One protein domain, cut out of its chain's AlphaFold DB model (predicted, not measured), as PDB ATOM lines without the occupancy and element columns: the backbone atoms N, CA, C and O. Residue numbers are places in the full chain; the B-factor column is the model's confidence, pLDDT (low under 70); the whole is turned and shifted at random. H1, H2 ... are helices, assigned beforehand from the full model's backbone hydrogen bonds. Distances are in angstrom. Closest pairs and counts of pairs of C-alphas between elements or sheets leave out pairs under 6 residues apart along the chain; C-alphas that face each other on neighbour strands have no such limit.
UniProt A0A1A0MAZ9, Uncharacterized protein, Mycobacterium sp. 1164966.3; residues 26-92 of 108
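This is residues 26 to 92 of the 108 residues of an uncharacterized protein of Mycobacterium sp. 1164966.3 (UniProt A0A1A0MAZ9). Three helices joined end to end make an open three-sided frame: the longest, H3, meets H2 at one corner of a V, and H1 turns back from the other end of H2 towards the open side. The middle of the frame is empty, and H1 and H3 are apart. The printed part has 67 residues with three named helices, H1, H2 and H3 in that order along the chain, and no named strand; the class is all helix. The whole is loose, with a radius of gyration of the C-alphas of 15.8 A, and flat, spanning 44 by 35 by 18 A.

Look first at the longest helix, H3, residues 67 to 90. It touches H2, residues 45 to 65, only at the corner by their tight link, and only just, with 3 pairs of C-alphas within 8 A. There you will find the closest C-alphas of the two helices, those of Ile 63 and Phe 70, 5.7 A apart; H2 touches H3 with residues 62 to 63 alone, and H3 touches H2 with residues 70 to 71 alone. The two helices run opposite ways at a steep tilt of 62 degrees, their centres 22.1 A apart. Now go to the other end of H2, where H1, residues 26 to 43, touches it only at the corner, again only just, with 3 pairs of C-alphas within 8 A. The closest C-alphas of the two helices are those of Ser 41 and Ala 48, 5.2 A apart; H1 touches H2 with residues 41 to 42 alone, and H2 touches H1 with residues 47 to 48 alone. H1 and H2 run opposite ways at a steep tilt of 56 degrees. H1 and H3 are apart. The O i to N i+4 pairs within hydrogen-bond range are 19 of 20 in H3, 16 of 17 in H2 and 12 of 14 in H1.

Find C-alpha 67 at (250.579, 272.736, 423.470); from there H3 runs 33.7 A to C-alpha 90 at (258.221, 254.301, 396.362). H2 measures 29.9 A from C-alpha 45 to C-alpha 65. H1 begins at C-alpha 26, at (238.122, 254.177, 403.832), and is 26.7 A long to C-alpha 43.

The two C-alphas farthest apart are those of Ala 50 and Pro 92, at 44.5 A. The printed part has no cut, and both links, H1 to H2 and H2 to H3, are tight. Residues 26 to 36 of H1 stand free, and so do residues 72 to 92, of which 72 to 90 belong to H3. The mean pLDDT of the printed part is 72.8; look for values under 70 at residues 26 to 42, 44 to 49 and 87 to 92.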
ATOM      1  N   TRP A  26     238.155 253.252 402.694       51.34
ATOM      2  CA  TRP A  26     238.122 254.177 403.832       51.34
ATOM      3  C   TRP A  26     238.809 255.537 403.599       51.34
ATOM      4  O   TRP A  26     238.440 256.525 404.229       51.34
ATOM      5  N   VAL A  27     239.792 255.624 402.695       46.97
ATOM      6  CA  VAL A  27     240.535 256.875 402.420       46.97
ATOM      7  C   VAL A  27     239.831 257.690 401.333       46.97
ATOM      8  O   VAL A  27     239.770 258.916 401.419       46.97
ATOM      9  N   GLY A  28     239.205 257.023 400.355       52.47
ATOM     10  CA  GLY A  28     238.381 257.689 399.341       52.47
ATOM     11  C   GLY A  28     237.167 258.414 399.939       52.47
ATOM     12  O   GLY A  28     236.847 259.530 399.531       52.47
ATOM     13  N   SER A  29     236.533 257.834 400.961       51.91
ATOM     14  CA  SER A  29     235.426 258.463 401.695       51.91
ATOM     15  C   SER A  29     235.886 259.582 402.633       51.91
ATOM     16  O   SER A  29     235.198 260.597 402.742       51.91
ATOM     17  N   ALA A  30     237.057 259.435 403.268       57.12
ATOM     18  CA  ALA A  30     237.624 260.456 404.152       57.12
ATOM     19  C   ALA A  30     238.007 261.741 403.400       57.12
ATOM     20  O   ALA A  30     237.915 262.827 403.963       57.12
ATOM     21  N   LEU A  31     238.378 261.630 402.119       53.28
ATOM     22  CA  LEU A  31     238.723 262.766 401.256       53.28
ATOM     23  C   LEU A  31     237.523 263.323 400.471       53.28
ATOM     24  O   LEU A  31     237.528 264.490 400.077       53.28
ATOM     25  N   ALA A  32     236.457 262.537 400.287       56.62
ATOM     26  CA  ALA A  32     235.240 263.006 399.624       56.62
ATOM     27  C   ALA A  32     234.504 264.092 400.432       56.62
ATOM     28  O   ALA A  32     233.921 265.006 399.847       56.62
ATOM     29  N   ALA A  33     234.543 264.019 401.765       56.22
ATOM     30  CA  ALA A  33     233.943 265.019 402.648       56.22
ATOM     31  C   ALA A  33     234.637 266.400 402.573       56.22
ATOM     32  O   ALA A  33     233.945 267.378 402.280       56.22
ATOM     33  N   PRO A  34     235.970 266.525 402.742       58.50
ATOM     34  CA  PRO A  34     236.659 267.805 402.601       58.50
ATOM     35  C   PRO A  34     236.617 268.337 401.167       58.50
ATOM     36  O   PRO A  34     236.487 269.542 400.992       58.50
ATOM     37  N   ALA A  35     236.626 267.481 400.137       61.44
ATOM     38  CA  ALA A  35     236.467 267.932 398.751       61.44
ATOM     39  C   ALA A  35     235.084 268.557 398.490       61.44
ATOM     40  O   ALA A  35     234.975 269.566 397.793       61.44
ATOM     41  N   ARG A  36     234.021 268.001 399.085       60.88
ATOM     42  CA  ARG A  36     232.670 268.582 399.020       60.88
ATOM     43  C   ARG A  36     232.560 269.875 399.822       60.88
ATOM     44  O   ARG A  36     231.890 270.791 399.361       60.88
ATOM     45  N   LEU A  37     233.230 269.969 400.969       61.12
ATOM     46  CA  LEU A  37     233.306 271.204 401.755       61.12
ATOM     47  C   LEU A  37     234.107 272.290 401.032       61.12
ATOM     48  O   LEU A  37     233.675 273.434 401.024       61.12
ATOM     49  N   ALA A  38     235.206 271.939 400.363       63.38
ATOM     50  CA  ALA A  38     235.975 272.857 399.529       63.38
ATOM     51  C   ALA A  38     235.148 273.348 398.331       63.38
ATOM     52  O   ALA A  38     235.089 274.547 398.078       63.38
ATOM     53  N   ALA A  39     234.426 272.450 397.654       61.09
ATOM     54  CA  ALA A  39     233.532 272.814 396.555       61.09
ATOM     55  C   ALA A  39     232.315 273.647 397.014       61.09
ATOM     56  O   ALA A  39     231.856 274.518 396.278       61.09
ATOM     57  N   LEU A  40     231.783 273.414 398.223       61.47
ATOM     58  CA  LEU A  40     230.747 274.273 398.820       61.47
ATOM     59  C   LEU A  40     231.308 275.635 399.244       61.47
ATOM     60  O   LEU A  40     230.637 276.651 399.072       61.47
ATOM     61  N   SER A  41     232.523 275.648 399.793       61.00
ATOM     62  CA  SER A  41     233.242 276.853 400.211       61.00
ATOM     63  C   SER A  41     233.511 277.775 399.025       61.00
ATOM     64  O   SER A  41     233.342 278.986 399.146       61.00
ATOM     65  N   ASP A  42     233.862 277.204 397.873       63.94
ATOM     66  CA  ASP A  42     234.063 277.927 396.613       63.94
ATOM     67  C   ASP A  42     232.767 278.596 396.115       63.94
ATOM     68  O   ASP A  42     232.769 279.699 395.574       63.94
ATOM     69  N   ARG A  43     231.617 277.964 396.382       72.31
ATOM     70  CA  ARG A  43     230.295 278.460 395.970       72.31
ATOM     71  C   ARG A  43     229.751 279.586 396.851       72.31
ATOM     72  O   ARG A  43     228.926 280.372 396.387       72.31
ATOM     73  N   HIS A  44     230.189 279.666 398.109       68.88
ATOM     74  CA  HIS A  44     229.731 280.662 399.082       68.88
ATOM     75  C   HIS A  44     230.904 281.257 399.877       68.88
ATOM     76  O   HIS A  44     231.030 281.004 401.079       68.88
ATOM     77  N   PRO A  45     231.733 282.108 399.246       64.44
ATOM     78  CA  PRO A  45     232.950 282.640 399.863       64.44
ATOM     79  C   PRO A  45     232.673 283.437 401.149       64.44
ATOM     80  O   PRO A  45     233.447 283.372 402.099       64.44
ATOM     81  N   ALA A  46     231.533 284.129 401.241       66.81
ATOM     82  CA  ALA A  46     231.145 284.856 402.453       66.81
ATOM     83  C   ALA A  46     230.767 283.923 403.623       66.81
ATOM     84  O   ALA A  46     231.140 284.180 404.767       66.81
ATOM     85  N   ALA A  47     230.070 282.816 403.344       63.06
ATOM     86  CA  ALA A  47     229.705 281.828 404.362       63.06
ATOM     87  C   ALA A  47     230.921 281.004 404.809       63.06
ATOM     88  O   ALA A  47     231.045 280.673 405.986       63.06
ATOM     89  N   ALA A  48     231.853 280.736 403.892       69.19
ATOM     90  CA  ALA A  48     233.130 280.114 404.211       69.19
ATOM     91  C   ALA A  48     233.945 280.974 405.185       69.19
ATOM     92  O   ALA A  48     234.369 280.484 406.230       69.19
ATOM     93  N   MET A  49     234.096 282.274 404.911       67.06
ATOM     94  CA  MET A  49     234.830 283.185 405.796       67.06
ATOM     95  C   MET A  49     234.188 283.303 407.187       67.06
ATOM     96  O   MET A  49     234.903 283.332 408.189       67.06
ATOM     97  N   ALA A  50     232.853 283.285 407.269       76.00
ATOM     98  CA  ALA A  50     232.125 283.325 408.539       76.00
ATOM     99  C   ALA A  50     232.349 282.087 409.429       76.00
ATOM    100  O   ALA A  50     232.144 282.171 410.635       76.00
ATOM    101  N   VAL A  51     232.785 280.955 408.865       72.88
ATOM    102  CA  VAL A  51     233.081 279.718 409.614       72.88
ATOM    103  C   VAL A  51     234.585 279.527 409.816       72.88
ATOM    104  O   VAL A  51     235.021 279.101 410.888       72.88
ATOM    105  N   VAL A  52     235.396 279.895 408.822       80.94
ATOM    106  CA  VAL A  52     236.860 279.785 408.876       80.94
ATOM    107  C   VAL A  52     237.445 280.712 409.938       80.94
ATOM    108  O   VAL A  52     238.329 280.294 410.685       80.94
ATOM    109  N   VAL A  53     236.952 281.947 410.060       78.94
ATOM    110  CA  VAL A  53     237.505 282.904 411.031       78.94
ATOM    111  C   VAL A  53     237.250 282.458 412.482       78.94
ATOM    112  O   VAL A  53     238.217 282.339 413.234       78.94
ATOM    113  N   PRO A  54     236.020 282.104 412.904       78.19
ATOM    114  CA  PRO A  54     235.804 281.568 414.250       78.19
ATOM    115  C   PRO A  54     236.522 280.234 414.475       78.19
ATOM    116  O   PRO A  54     237.096 280.016 415.540       78.19
ATOM    117  N   GLY A  55     236.533 279.354 413.468       78.50
ATOM    118  CA  GLY A  55     237.197 278.055 413.557       78.50
ATOM    119  C   GLY A  55     238.705 278.174 413.777       78.50
ATOM    120  O   GLY A  55     239.259 277.480 414.629       78.50
ATOM    121  N   THR A  56     239.368 279.090 413.067       82.50
ATOM    122  CA  THR A  56     240.808 279.337 413.242       82.50
ATOM    123  C   THR A  56     241.113 279.932 414.611       82.50
ATOM    124  O   THR A  56     242.039 279.462 415.267       82.50
ATOM    125  N   LEU A  57     240.314 280.885 415.102       85.44
ATOM    126  CA  LEU A  57     240.488 281.446 416.449       85.44
ATOM    127  C   LEU A  57     240.365 280.382 417.551       85.44
ATOM    128  O   LEU A  57     241.203 280.338 418.452       85.44
ATOM    129  N   ILE A  58     239.371 279.494 417.460       83.38
ATOM    130  CA  ILE A  58     239.200 278.383 418.411       83.38
ATOM    131  C   ILE A  58     240.391 277.421 418.338       83.38
ATOM    132  O   ILE A  58     240.905 277.000 419.374       83.38
ATOM    133  N   ALA A  59     240.867 277.106 417.131       78.75
ATOM    134  CA  ALA A  59     242.041 276.259 416.952       78.75
ATOM    135  C   ALA A  59     243.295 276.883 417.592       78.75
ATOM    136  O   ALA A  59     244.007 276.198 418.325       78.75
ATOM    137  N   PHE A  60     243.535 278.183 417.396       83.00
ATOM    138  CA  PHE A  60     244.652 278.890 418.032       83.00
ATOM    139  C   PHE A  60     244.542 278.908 419.557       83.00
ATOM    140  O   PHE A  60     245.530 278.639 420.241       83.00
ATOM    141  N   ALA A  61     243.349 279.167 420.096       84.44
ATOM    142  CA  ALA A  61     243.115 279.130 421.536       84.44
ATOM    143  C   ALA A  61     243.399 277.736 422.122       84.44
ATOM    144  O   ALA A  61     244.032 277.622 423.171       84.44
ATOM    145  N   ALA A  62     242.995 276.672 421.427       81.50
ATOM    146  CA  ALA A  62     243.247 275.300 421.852       81.50
ATOM    147  C   ALA A  62     244.741 274.928 421.796       81.50
ATOM    148  O   ALA A  62     245.244 274.295 422.724       81.50
ATOM    149  N   ILE A  63     245.466 275.368 420.761       81.38
ATOM    150  CA  ILE A  63     246.922 275.180 420.648       81.38
ATOM    151  C   ILE A  63     247.651 275.903 421.787       81.38
ATOM    152  O   ILE A  63     248.565 275.336 422.385       81.38
ATOM    153  N   ALA A  64     247.233 277.130 422.108       83.25
ATOM    154  CA  ALA A  64     247.815 277.911 423.195       83.25
ATOM    155  C   ALA A  64     247.525 277.296 424.576       83.25
ATOM    156  O   ALA A  64     248.402 277.286 425.436       83.25
ATOM    157  N   ALA A  65     246.318 276.762 424.784       88.69
ATOM    158  CA  ALA A  65     245.926 276.137 426.046       88.69
ATOM    159  C   ALA A  65     246.536 274.737 426.241       88.69
ATOM    160  O   ALA A  65     246.856 274.360 427.368       88.69
ATOM    161  N   TYR A  66     246.717 273.969 425.161       87.75
ATOM    162  CA  TYR A  66     247.149 272.566 425.217       87.75
ATOM    163  C   TYR A  66     248.293 272.257 424.239       87.75
ATOM    164  O   TYR A  66     248.166 271.371 423.380       87.75
ATOM    165  N   PRO A  67     249.453 272.925 424.381       81.81
ATOM    166  CA  PRO A  67     250.579 272.736 423.470       81.81
ATOM    167  C   PRO A  67     251.093 271.290 423.491       81.81
ATOM    168  O   PRO A  67     251.444 270.742 422.451       81.81
ATOM    169  N   LEU A  68     251.054 270.630 424.653       85.00
ATOM    170  CA  LEU A  68     251.526 269.253 424.823       85.00
ATOM    171  C   LEU A  68     250.686 268.202 424.085       85.00
ATOM    172  O   LEU A  68     251.158 267.087 423.910       85.00
ATOM    173  N   VAL A  69     249.467 268.530 423.647       84.56
ATOM    174  CA  VAL A  69     248.601 267.609 422.890       84.56
ATOM    175  C   VAL A  69     248.567 267.997 421.416       84.56
ATOM    176  O   VAL A  69     248.718 267.143 420.544       84.56
ATOM    177  N   PHE A  70     248.423 269.291 421.123       80.50
ATOM    178  CA  PHE A  70     248.305 269.768 419.745       80.50
ATOM    179  C   PHE A  70     249.612 269.674 418.965       80.50
ATOM    180  O   PHE A  70     249.597 269.225 417.821       80.50
ATOM    181  N   VAL A  71     250.741 270.056 419.567       86.44
ATOM    182  CA  VAL A  71     252.043 270.003 418.891       86.44
ATOM    183  C   VAL A  71     252.384 268.578 418.440       86.44
ATOM    184  O   VAL A  71     252.635 268.401 417.246       86.44
ATOM    185  N   PRO A  72     252.344 267.538 419.300       87.69
ATOM    186  CA  PRO A  72     252.635 266.185 418.838       87.69
ATOM    187  C   PRO A  72     251.617 265.693 417.808       87.69
ATOM    188  O   PRO A  72     252.023 265.068 416.835       87.69
ATOM    189  N   LEU A  73     250.325 266.009 417.952       88.19
ATOM    190  CA  LEU A  73     249.309 265.611 416.973       88.19
ATOM    191  C   LEU A  73     249.595 266.190 415.574       88.19
ATOM    192  O   LEU A  73     249.535 265.464 414.582       88.19
ATOM    193  N   VAL A  74     249.947 267.478 415.494       86.06
ATOM    194  CA  VAL A  74     250.312 268.149 414.233       86.06
ATOM    195  C   VAL A  74     251.585 267.543 413.641       86.06
ATOM    196  O   VAL A  74     251.648 267.316 412.432       86.06
ATOM    197  N   VAL A  75     252.575 267.219 414.478       92.25
ATOM    198  CA  VAL A  75     253.798 266.532 414.038       92.25
ATOM    199  C   VAL A  75     253.473 265.148 413.474       92.25
ATOM    200  O   VAL A  75     253.915 264.832 412.372       92.25
ATOM    201  N   PHE A  76     252.660 264.343 414.165       91.56
ATOM    202  CA  PHE A  76     252.234 263.029 413.675       91.56
ATOM    203  C   PHE A  76     251.480 263.125 412.348       91.56
ATOM    204  O   PHE A  76     251.733 262.324 411.449       91.56
ATOM    205  N   LEU A  77     250.604 264.122 412.194       89.19
ATOM    206  CA  LEU A  77     249.903 264.373 410.938       89.19
ATOM    207  C   LEU A  77     250.882 264.723 409.806       89.19
ATOM    208  O   LEU A  77     250.787 264.158 408.716       89.19
ATOM    209  N   GLY A  78     251.846 265.611 410.064       90.19
ATOM    210  CA  GLY A  78     252.884 265.974 409.097       90.19
ATOM    211  C   GLY A  78     253.745 264.776 408.688       90.19
ATOM    212  O   GLY A  78     253.947 264.539 407.498       90.19
ATOM    213  N   VAL A  79     254.184 263.969 409.657       92.31
ATOM    214  CA  VAL A  79     254.942 262.733 409.403       92.31
ATOM    215  C   VAL A  79     254.114 261.749 408.581       92.31
ATOM    216  O   VAL A  79     254.618 261.208 407.601       92.31
ATOM    217  N   ALA A  80     252.841 261.543 408.922       87.50
ATOM    218  CA  ALA A  80     251.957 260.652 408.176       87.50
ATOM    219  C   ALA A  80     251.787 261.098 406.714       87.50
ATOM    220  O   ALA A  80     251.816 260.255 405.818       87.50
ATOM    221  N   LEU A  81     251.671 262.406 406.455       83.88
ATOM    222  CA  LEU A  81     251.614 262.943 405.094       83.88
ATOM    223  C   LEU A  81     252.923 262.712 404.335       83.88
ATOM    224  O   LEU A  81     252.885 262.239 403.202       83.88
ATOM    225  N   VAL A  82     254.073 262.978 404.959       84.69
ATOM    226  CA  VAL A  82     255.388 262.716 404.348       84.69
ATOM    227  C   VAL A  82     255.550 261.233 404.032       84.69
ATOM    228  O   VAL A  82     255.965 260.892 402.930       84.69
ATOM    229  N   VAL A  83     255.174 260.344 404.953       80.88
ATOM    230  CA  VAL A  83     255.198 258.893 404.729       80.88
ATOM    231  C   VAL A  83     254.238 258.496 403.612       80.88
ATOM    232  O   VAL A  83     254.595 257.664 402.787       80.88
ATOM    233  N   SER A  84     253.049 259.096 403.536       74.62
ATOM    234  CA  SER A  84     252.098 258.830 402.455       74.62
ATOM    235  C   SER A  84     252.674 259.227 401.097       74.62
ATOM    236  O   SER A  84     252.664 258.415 400.177       74.62
ATOM    237  N   VAL A  85     253.247 260.429 400.984       76.38
ATOM    238  CA  VAL A  85     253.879 260.921 399.748       76.38
ATOM    239  C   VAL A  85     255.118 260.098 399.391       76.38
ATOM    240  O   VAL A  85     255.313 259.728 398.235       76.38
ATOM    241  N   ALA A  86     255.946 259.755 400.376       76.25
ATOM    242  CA  ALA A  86     257.110 258.901 400.167       76.25
ATOM    243  C   ALA A  86     256.689 257.500 399.707       76.25
ATOM    244  O   ALA A  86     257.295 256.943 398.798       76.25
ATOM    245  N   ASN A  87     255.618 256.947 400.275       65.94
ATOM    246  CA  ASN A  87     255.080 255.657 399.865       65.94
ATOM    247  C   ASN A  87     254.458 255.721 398.462       65.94
ATOM    248  O   ASN A  87     254.587 254.765 397.707       65.94
ATOM    249  N   GLU A  88     253.836 256.838 398.074       62.31
ATOM    250  CA  GLU A  88     253.405 257.077 396.690       62.31
ATOM    251  C   GLU A  88     254.591 257.111 395.716       62.31
ATOM    252  O   GLU A  88     254.509 256.499 394.653       62.31
ATOM    253  N   GLY A  89     255.706 257.745 396.096       57.97
ATOM    254  CA  GLY A  89     256.937 257.791 395.298       57.97
ATOM    255  C   GLY A  89     257.714 256.470 395.245       57.97
ATOM    256  O   GLY A  89     258.414 256.209 394.270       57.97
ATOM    257  N   VAL A  90     257.575 255.621 396.267       52.31
ATOM    258  CA  VAL A  90     258.221 254.301 396.362       52.31
ATOM    259  C   VAL A  90     257.327 253.183 395.826       52.31
ATOM    260  O   VAL A  90     257.810 252.061 395.682       52.31
ATOM    261  N   ARG A  91     256.053 253.442 395.469       52.41
ATOM    262  CA  ARG A  91     255.209 252.423 394.827       52.41
ATOM    263  C   ARG A  91     255.921 251.920 393.571       52.41
ATOM    264  O   ARG A  91     256.009 252.664 392.592       52.41
ATOM    265  N   PRO A  92     256.392 250.659 393.555       50.84
ATOM    266  CA  PRO A  92     256.968 250.093 392.353       50.84
ATOM    267  C   PRO A  92     255.872 250.127 391.300       50.84
ATOM    268  O   PRO A  92     254.775 249.620 391.544       50.84
TER     269      PRO A  92